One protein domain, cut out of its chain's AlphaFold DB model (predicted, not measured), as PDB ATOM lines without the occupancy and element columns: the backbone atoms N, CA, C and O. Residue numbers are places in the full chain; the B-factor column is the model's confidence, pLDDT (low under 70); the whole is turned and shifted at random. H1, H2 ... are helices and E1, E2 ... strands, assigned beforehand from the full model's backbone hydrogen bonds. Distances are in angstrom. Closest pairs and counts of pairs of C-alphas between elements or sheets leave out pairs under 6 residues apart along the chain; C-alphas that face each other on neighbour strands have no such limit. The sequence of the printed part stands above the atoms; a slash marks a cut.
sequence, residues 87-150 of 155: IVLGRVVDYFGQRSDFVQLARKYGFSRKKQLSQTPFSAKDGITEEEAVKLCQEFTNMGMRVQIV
ATOM      1  N   ILE A  87      17.261  12.587  17.063       91.62
ATOM      2  CA  ILE A  87      16.950  11.330  17.745       91.62
ATOM      3  C   ILE A  87      17.431  11.443  19.187       91.62
ATOM      4  O   ILE A  87      18.591  11.746  19.451       91.62
ATOM      5  N   VAL A  88      16.535  11.185  20.131       92.69
ATOM      6  CA  VAL A  88      16.876  11.079  21.548       92.69
ATOM      7  C   VAL A  88      17.185   9.614  21.831       92.69
ATOM      8  O   VAL A  88      16.298   8.776  21.689       92.69
ATOM      9  N   LEU A  89      18.435   9.311  22.192       93.38
ATOM     10  CA  LEU A  89      18.937   7.946  22.398       93.38
ATOM     11  C   LEU A  89      18.590   7.406  23.785       93.38
ATOM     12  O   LEU A  89      18.214   6.249  23.940       93.38
ATOM     13  N   GLY A  90      18.668   8.260  24.800       91.31
ATOM     14  CA  GLY A  90      18.480   7.844  26.181       91.31
ATOM     15  C   GLY A  90      18.865   8.934  27.162       91.31
ATOM     16  O   GLY A  90      18.958  10.106  26.798       91.31
ATOM     17  N   ARG A  91      19.064   8.559  28.420       87.19
ATOM     18  CA  ARG A  91      19.433   9.463  29.514       87.19
ATOM     19  C   ARG A  91      20.926   9.357  29.814       87.19
ATOM     20  O   ARG A  91      21.508   8.285  29.679       87.19
ATOM     21  N   VAL A  92      21.532  10.457  30.238       82.62
ATOM     22  CA  VAL A  92      22.933  10.494  30.703       82.62
ATOM     23  C   VAL A  92      23.006  10.659  32.223       82.62
ATOM     24  O   VAL A  92      23.999  10.294  32.840       82.62
ATOM     25  N   VAL A  93      21.944  11.182  32.840       73.94
ATOM     26  CA  VAL A  93      21.840  11.412  34.284       73.94
ATOM     27  C   VAL A  93      20.462  10.994  34.792       73.94
ATOM     28  O   VAL A  93      19.492  10.958  34.032       73.94
ATOM     29  N   ASP A  94      20.357  10.731  36.095       60.50
ATOM     30  CA  ASP A  94      19.081  10.408  36.749       60.50
ATOM     31  C   ASP A  94      18.131  11.615  36.844       60.50
ATOM     32  O   ASP A  94      16.935  11.455  37.102       60.50
ATOM     33  N   TYR A  95      18.642  12.834  36.633       56.41
ATOM     34  CA  TYR A  95      17.840  14.049  36.706       56.41
ATOM     35  C   TYR A  95      16.889  14.160  35.514       56.41
ATOM     36  O   TYR A  95      17.298  14.306  34.364       56.41
ATOM     37  N   PHE A  96      15.596  14.145  35.822       59.12
ATOM     38  CA  PHE A  96      14.543  14.504  34.890       59.12
ATOM     39  C   PHE A  96      14.324  16.011  34.924       59.12
ATOM     40  O   PHE A  96      13.888  16.544  35.945       59.12
ATOM     41  N   GLY A  97      14.510  16.679  33.780       60.75
ATOM     42  CA  GLY A  97      13.752  17.902  33.522       60.75
ATOM     43  C   GLY A  97      12.267  17.629  33.792       60.75
ATOM     44  O   GLY A  97      11.769  16.517  33.561       60.75
ATOM     45  N   GLN A  98      11.551  18.601  34.349       67.31
ATOM     46  CA  GLN A  98      10.162  18.388  34.738       67.31
ATOM     47  C   GLN A  98       9.340  18.006  33.498       67.31
ATOM     48  O   GLN A  98       9.609  18.448  32.382       67.31
ATOM     49  N   ARG A  99       8.278  17.200  33.660       73.62
ATOM     50  CA  ARG A  99       7.375  16.850  32.541       73.62
ATOM     51  C   ARG A  99       6.854  18.100  31.811       73.62
ATOM     52  O   ARG A  99       6.578  18.040  30.612       73.62
ATOM     53  N   SER A 100       6.726  19.220  32.523       79.94
ATOM     54  CA  SER A 100       6.409  20.536  31.968       79.94
ATOM     55  C   SER A 100       7.416  21.007  30.921       79.94
ATOM     56  O   SER A 100       6.991  21.568  29.913       79.94
ATOM     57  N   ASP A 101       8.707  20.757  31.117       82.81
ATOM     58  CA  ASP A 101       9.791  21.216  30.241       82.81
ATOM     59  C   ASP A 101       9.703  20.491  28.898       82.81
ATOM     60  O   ASP A 101       9.661  21.118  27.840       82.81
ATOM     61  N   PHE A 102       9.488  19.172  28.933       84.44
ATOM     62  CA  PHE A 102       9.244  18.385  27.725       84.44
ATOM     63  C   PHE A 102       8.000  18.848  26.955       84.44
ATOM     64  O   PHE A 102       8.020  18.957  25.730       84.44
ATOM     65  N   VAL A 103       6.898  19.131  27.658       86.12
ATOM     66  CA  VAL A 103       5.659  19.606  27.022       86.12
ATOM     67  C   VAL A 103       5.851  20.992  26.397       86.12
ATOM     68  O   VAL A 103       5.276  21.258  25.338       86.12
ATOM     69  N   GLN A 104       6.651  21.861  27.018       86.94
ATOM     70  CA  GLN A 104       7.007  23.169  26.467       86.94
ATOM     71  C   GLN A 104       7.879  23.033  25.217       86.94
ATOM     72  O   GLN A 104       7.551  23.637  24.196       86.94
ATOM     73  N   LEU A 105       8.905  22.176  25.242       89.12
ATOM     74  CA  LEU A 105       9.720  21.879  24.059       89.12
ATOM     75  C   LEU A 105       8.874  21.300  22.921       89.12
ATOM     76  O   LEU A 105       8.956  21.770  21.788       89.12
ATOM     77  N   ALA A 106       7.989  20.348  23.224       89.31
ATOM     78  CA  ALA A 106       7.089  19.755  22.239       89.31
ATOM     79  C   ALA A 106       6.184  20.794  21.563       89.31
ATOM     80  O   ALA A 106       5.919  20.691  20.366       89.31
ATOM     81  N   ARG A 107       5.728  21.812  22.308       89.56
ATOM     82  CA  ARG A 107       4.978  22.949  21.752       89.56
ATOM     83  C   ARG A 107       5.868  23.863  20.910       89.56
ATOM     84  O   ARG A 107       5.468  24.198  19.803       89.56
ATOM     85  N   LYS A 108       7.052  24.227  21.415       90.75
ATOM     86  CA  LYS A 108       8.011  25.130  20.754       90.75
ATOM     87  C   LYS A 108       8.458  24.601  19.388       90.75
ATOM     88  O   LYS A 108       8.473  25.358  18.430       90.75
ATOM     89  N   TYR A 109       8.761  23.305  19.296       88.44
ATOM     90  CA  TYR A 109       9.281  22.666  18.078       88.44
ATOM     91  C   TYR A 109       8.230  21.831  17.318       88.44
ATOM     92  O   TYR A 109       8.541  21.157  16.334       88.44
ATOM     93  N   GLY A 110       6.974  21.835  17.776       86.69
ATOM     94  CA  GLY A 110       5.855  21.187  17.087       86.69
ATOM     95  C   GLY A 110       6.007  19.671  16.919       86.69
ATOM     96  O   GLY A 110       5.799  19.150  15.816       86.69
ATOM     97  N   PHE A 111       6.380  18.951  17.982       84.88
ATOM     98  CA  PHE A 111       6.426  17.482  17.998       84.88
ATOM     99  C   PHE A 111       5.425  16.858  18.982       84.88
ATOM    100  O   PHE A 111       4.834  17.516  19.838       84.88
ATOM    101  N   SER A 112       5.181  15.552  18.828       83.75
ATOM    102  CA  SER A 112       4.148  14.842  19.592       83.75
ATOM    103  C   SER A 112       4.424  14.836  21.099       83.75
ATOM    104  O   SER A 112       5.407  14.263  21.563       83.75
ATOM    105  N   ARG A 113       3.467  15.369  21.869       82.06
ATOM    106  CA  ARG A 113       3.438  15.338  23.344       82.06
ATOM    107  C   ARG A 113       3.135  13.953  23.930       82.06
ATOM    108  O   ARG A 113       3.175  13.794  25.144       82.06
ATOM    109  N   LYS A 114       2.766  12.976  23.089       81.44
ATOM    110  CA  LYS A 114       2.473  11.600  23.525       81.44
ATOM    111  C   LYS A 114       3.745  10.788  23.792       81.44
ATOM    112  O   LYS A 114       3.667   9.769  24.468       81.44
ATOM    113  N   LYS A 115       4.892  11.229  23.259       81.12
ATOM    114  CA  LYS A 115       6.198  10.612  23.518       81.12
ATOM    115  C   LYS A 115       6.555  10.763  24.996       81.12
ATOM    116  O   LYS A 115       6.222  11.772  25.614       81.12
ATOM    117  N   GLN A 116       7.222   9.761  25.553       77.38
ATOM    118  CA  GLN A 116       7.687   9.786  26.935       77.38
ATOM    119  C   GLN A 116       9.212   9.784  26.947       77.38
ATOM    120  O   GLN A 116       9.829   8.960  26.286       77.38
ATOM    121  N   LEU A 117       9.820  10.660  27.747       79.94
ATOM    122  CA  LEU A 117      11.278  10.697  27.933       79.94
ATOM    123  C   LEU A 117      11.846   9.416  28.573       79.94
ATOM    124  O   LEU A 117      13.049   9.189  28.559       79.94
ATOM    125  N   SER A 118      11.000   8.589  29.190       80.00
ATOM    126  CA  SER A 118      11.344   7.240  29.661       80.00
ATOM    127  C   SER A 118      11.367   6.188  28.561       80.00
ATOM    128  O   SER A 118      11.929   5.124  28.772       80.00
ATOM    129  N   GLN A 119      10.744   6.452  27.415       85.56
ATOM    130  CA  GLN A 119      10.604   5.492  26.327       85.56
ATOM    131  C   GLN A 119      11.552   5.872  25.196       85.56
ATOM    132  O   GLN A 119      11.129   6.326  24.135       85.56
ATOM    133  N   THR A 120      12.843   5.714  25.459       89.38
ATOM    134  CA  THR A 120      13.910   5.935  24.485       89.38
ATOM    135  C   THR A 120      14.304   4.624  23.782       89.38
ATOM    136  O   THR A 120      13.964   3.541  24.270       89.38
ATOM    137  N   PRO A 121      14.970   4.707  22.619       93.31
ATOM    138  CA  PRO A 121      15.112   5.905  21.790       93.31
ATOM    139  C   PRO A 121      13.796   6.358  21.140       93.31
ATOM    140  O   PRO A 121      12.858   5.575  20.988       93.31
ATOM    141  N   PHE A 122      13.730   7.626  20.725       90.69
ATOM    142  CA  PHE A 122      12.663   8.147  19.863       90.69
ATOM    143  C   PHE A 122      13.176   9.252  18.927       90.69
ATOM    144  O   PHE A 122      13.968  10.104  19.326       90.69
ATOM    145  N   SER A 123      12.672   9.302  17.689       89.81
ATOM    146  CA  SER A 123      12.836  10.490  16.834       89.81
ATOM    147  C   SER A 123      12.038  11.634  17.449       89.81
ATOM    148  O   SER A 123      10.841  11.470  17.667       89.81
ATOM    149  N   ALA A 124      12.650  12.767  17.784       88.62
ATOM    150  CA  ALA A 124      11.961  13.931  18.335       88.62
ATOM    151  C   ALA A 124      11.225  14.692  17.232       88.62
ATOM    152  O   ALA A 124       9.997  14.836  17.302       88.62
ATOM    153  N   LYS A 125      11.965  15.116  16.206       86.19
ATOM    154  CA  LYS A 125      11.475  15.920  15.090       86.19
ATOM    155  C   LYS A 125      12.321  15.665  13.840       86.19
ATOM    156  O   LYS A 125      13.512  15.373  13.931       86.19
ATOM    157  N   ASP A 126      11.663  15.790  12.699       82.81
ATOM    158  CA  ASP A 126      12.255  15.794  11.367       82.81
ATOM    159  C   ASP A 126      11.679  16.981  10.567       82.81
ATOM    160  O   ASP A 126      10.629  17.521  10.949       82.81
ATOM    161  N   GLY A 127      12.370  17.400   9.504       79.25
ATOM    162  CA  GLY A 127      11.978  18.513   8.627       79.25
ATOM    163  C   GLY A 127      12.108  19.929   9.221       79.25
ATOM    164  O   GLY A 127      11.364  20.821   8.827       79.25
ATOM    165  N   ILE A 128      12.998  20.127  10.190       83.88
ATOM    166  CA  ILE A 128      13.438  21.414  10.759       83.88
ATOM    167  C   ILE A 128      14.729  21.917  10.090       83.88
ATOM    168  O   ILE A 128      15.315  21.235   9.253       83.88
ATOM    169  N   THR A 129      15.193  23.124  10.403       86.00
ATOM    170  CA  THR A 129      16.502  23.598   9.911       86.00
ATOM    171  C   THR A 129      17.662  23.006  10.720       86.00
ATOM    172  O   THR A 129      17.466  22.497  11.824       86.00
ATOM    173  N   GLU A 130      18.891  23.082  10.200       83.88
ATOM    174  CA  GLU A 130      20.091  22.686  10.955       83.88
ATOM    175  C   GLU A 130      20.227  23.496  12.256       83.88
ATOM    176  O   GLU A 130      20.448  22.932  13.325       83.88
ATOM    177  N   GLU A 131      19.980  24.807  12.199       88.44
ATOM    178  CA  GLU A 131      19.996  25.677  13.378       88.44
ATOM    179  C   GLU A 131      18.945  25.274  14.420       88.44
ATOM    180  O   GLU A 131      19.207  25.296  15.625       88.44
ATOM    181  N   GLU A 132      17.738  24.913  13.976       89.06
ATOM    182  CA  GLU A 132      16.686  24.412  14.860       89.06
ATOM    183  C   GLU A 132      17.048  23.051  15.455       89.06
ATOM    184  O   GLU A 132      16.783  22.826  16.638       89.06
ATOM    185  N   ALA A 133      17.681  22.164  14.682       89.38
ATOM    186  CA  ALA A 133      18.142  20.864  15.156       89.38
ATOM    187  C   ALA A 133      19.224  21.013  16.232       89.38
ATOM    188  O   ALA A 133      19.127  20.377  17.282       89.38
ATOM    189  N   VAL A 134      20.195  21.910  16.027       90.69
ATOM    190  CA  VAL A 134      21.235  22.238  17.018       90.69
ATOM    191  C   VAL A 134      20.614  22.795  18.299       90.69
ATOM    192  O   VAL A 134      20.926  22.320  19.394       90.69
ATOM    193  N   LYS A 135      19.675  23.745  18.188       92.69
ATOM    194  CA  LYS A 135      18.970  24.304  19.355       92.69
ATOM    195  C   LYS A 135      18.168  23.236  20.097       92.69
ATOM    196  O   LYS A 135      18.261  23.148  21.317       92.69
ATOM    197  N   LEU A 136      17.410  22.399  19.386       91.69
ATOM    198  CA  LEU A 136      16.628  21.320  19.992       91.69
ATOM    199  C   LEU A 136      17.529  20.274  20.673       91.69
ATOM    200  O   LEU A 136      17.207  19.806  21.763       91.69
ATOM    201  N   CYS A 137      18.668  19.942  20.063       91.19
ATOM    202  CA  CYS A 137      19.671  19.052  20.642       91.19
ATOM    203  C   CYS A 137      20.220  19.604  21.966       91.19
ATOM    204  O   CYS A 137      20.260  18.880  22.964       91.19
ATOM    205  N   GLN A 138      20.557  20.897  22.013       91.31
ATOM    206  CA  GLN A 138      21.028  21.547  23.236       91.31
ATOM    207  C   GLN A 138      19.965  21.530  24.341       91.31
ATOM    208  O   GLN A 138      20.284  21.251  25.491       91.31
ATOM    209  N   GLU A 139      18.697  21.781  24.007       91.81
ATOM    210  CA  GLU A 139      17.591  21.774  24.975       91.81
ATOM    211  C   GLU A 139      17.413  20.390  25.619       91.81
ATOM    212  O   GLU A 139      17.316  20.269  26.838       91.81
ATOM    213  N   PHE A 140      17.444  19.322  24.818       90.88
ATOM    214  CA  PHE A 140      17.409  17.955  25.340       90.88
ATOM    215  C   PHE A 140      18.672  17.593  26.138       90.88
ATOM    216  O   PHE A 140      18.570  16.914  27.161       90.88
ATOM    217  N   THR A 141      19.844  18.066  25.713       90.19
ATOM    218  CA  THR A 141      21.108  17.869  26.445       90.19
ATOM    219  C   THR A 141      21.051  18.539  27.820       90.19
ATOM    220  O   THR A 141      21.400  17.918  28.821       90.19
ATOM    221  N   ASN A 142      20.514  19.761  27.902       88.38
ATOM    222  CA  ASN A 142      20.287  20.478  29.162       88.38
ATOM    223  C   ASN A 142      19.292  19.746  30.081       88.38
ATOM    224  O   ASN A 142      19.353  19.889  31.299       88.38
ATOM    225  N   MET A 143      18.397  18.939  29.507       85.56
ATOM    226  CA  MET A 143      17.487  18.056  30.241       85.56
ATOM    227  C   MET A 143      18.109  16.707  30.637       85.56
ATOM    228  O   MET A 143      17.394  15.842  31.142       85.56
ATOM    229  N   GLY A 144      19.408  16.498  30.400       88.12
ATOM    230  CA  GLY A 144      20.106  15.265  30.762       88.12
ATOM    231  C   GLY A 144      19.940  14.120  29.762       88.12
ATOM    232  O   GLY A 144      20.187  12.963  30.110       88.12
ATOM    233  N   MET A 145      19.518  14.408  28.529       90.12
ATOM    234  CA  MET A 145      19.331  13.393  27.490       90.12
ATOM    235  C   MET A 145      20.565  13.261  26.595       90.12
ATOM    236  O   MET A 145      21.222  14.246  26.261       90.12
ATOM    237  N   ARG A 146      20.837  12.037  26.132       93.19
ATOM    238  CA  ARG A 146      21.742  11.775  25.013       93.19
ATOM    239  C   ARG A 146      20.961  11.945  23.720       93.19
ATOM    240  O   ARG A 146      19.926  11.305  23.523       93.19
ATOM    241  N   VAL A 147      21.466  12.800  22.842       92.56
ATOM    242  CA  VAL A 147      20.785  13.192  21.610       92.56
ATOM    243  C   VAL A 147      21.764  13.115  20.460       92.56
ATOM    244  O   VAL A 147      22.952  13.386  20.620       92.56
ATOM    245  N   GLN A 148      21.240  12.755  19.303       91.06
ATOM    246  CA  GLN A 148      21.969  12.685  18.060       91.06
ATOM    247  C   GLN A 148      21.238  13.505  17.003       91.06
ATOM    248  O   GLN A 148      20.021  13.370  16.838       91.06
ATOM    249  N   ILE A 149      21.992  14.337  16.286       89.19
ATOM    250  CA  ILE A 149      21.523  14.971  15.059       89.19
ATOM    251  C   ILE A 149      21.919  14.059  13.907       89.19
ATOM    252  O   ILE A 149      23.084  13.680  13.812       89.19
ATOM    253  N   VAL A 150      20.957  13.692  13.066       86.12
ATOM    254  CA  VAL A 150      21.236  12.957  11.825       86.12
ATOM    255  C   VAL A 150      20.832  13.815  10.623       86.12
ATOM    256  O   VAL A 150      20.223  14.879  10.781       86.12
TER     257      VAL A 150
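What this domain is: This is residues 87 to 150 of the 155 residues of an uncharacterized protein of Dorea formicigenerans 4_6_53AFAA (UniProt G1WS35). A small antiparallel sheet, E2-E1-E3, has H2 packed along one face in two layers, while H1 lies off the sheet beside H2, only loosely met. The 64 printed residues run E1, H1, E2, H2, E3, mixed helices and strands, compact with radius of gyration of the C-alphas 10.6 A, spanning 30 by 20 by 17 A.

Where its parts are: E1, residues 87 to 91, 12.2 A, begins at C-alpha (16.950, 11.330, 17.745). H1 is 99 to 108, 14.4 A; E2, 122 to 125, 9.2 A; H2, 130 to 142, 18.3 A. E3, 145 to 149, 12.7 A, ends at C-alpha (21.523, 14.971, 15.059).

How they stand to each other: N 89 and O 146 of E1 and E3 are 2.8 A apart; N 88 and O 122 of E1 and E2, 2.9 A. H2 is on the sheet at height 8.3 A, over E1 and E3; its closest C-alphas to E3 are Cys 137 and Val 147, 6.0 A. E2, H2, E3 form a split strand-helix-strand unit, E1 between the strands, with a right-handed crossover. H1 and H2 are close but not clearly touching, the closest C-alphas, Leu 105 and Glu 139, 7.9 A apart, at a shallow tilt of 7 degrees, opposite ways. In both helices every O i to N i+4 pair is within hydrogen-bond range.

The domain as a whole: The printed part has no cut; the link H1 to E2 is long, and residues 94 to 98 have pLDDT under 70.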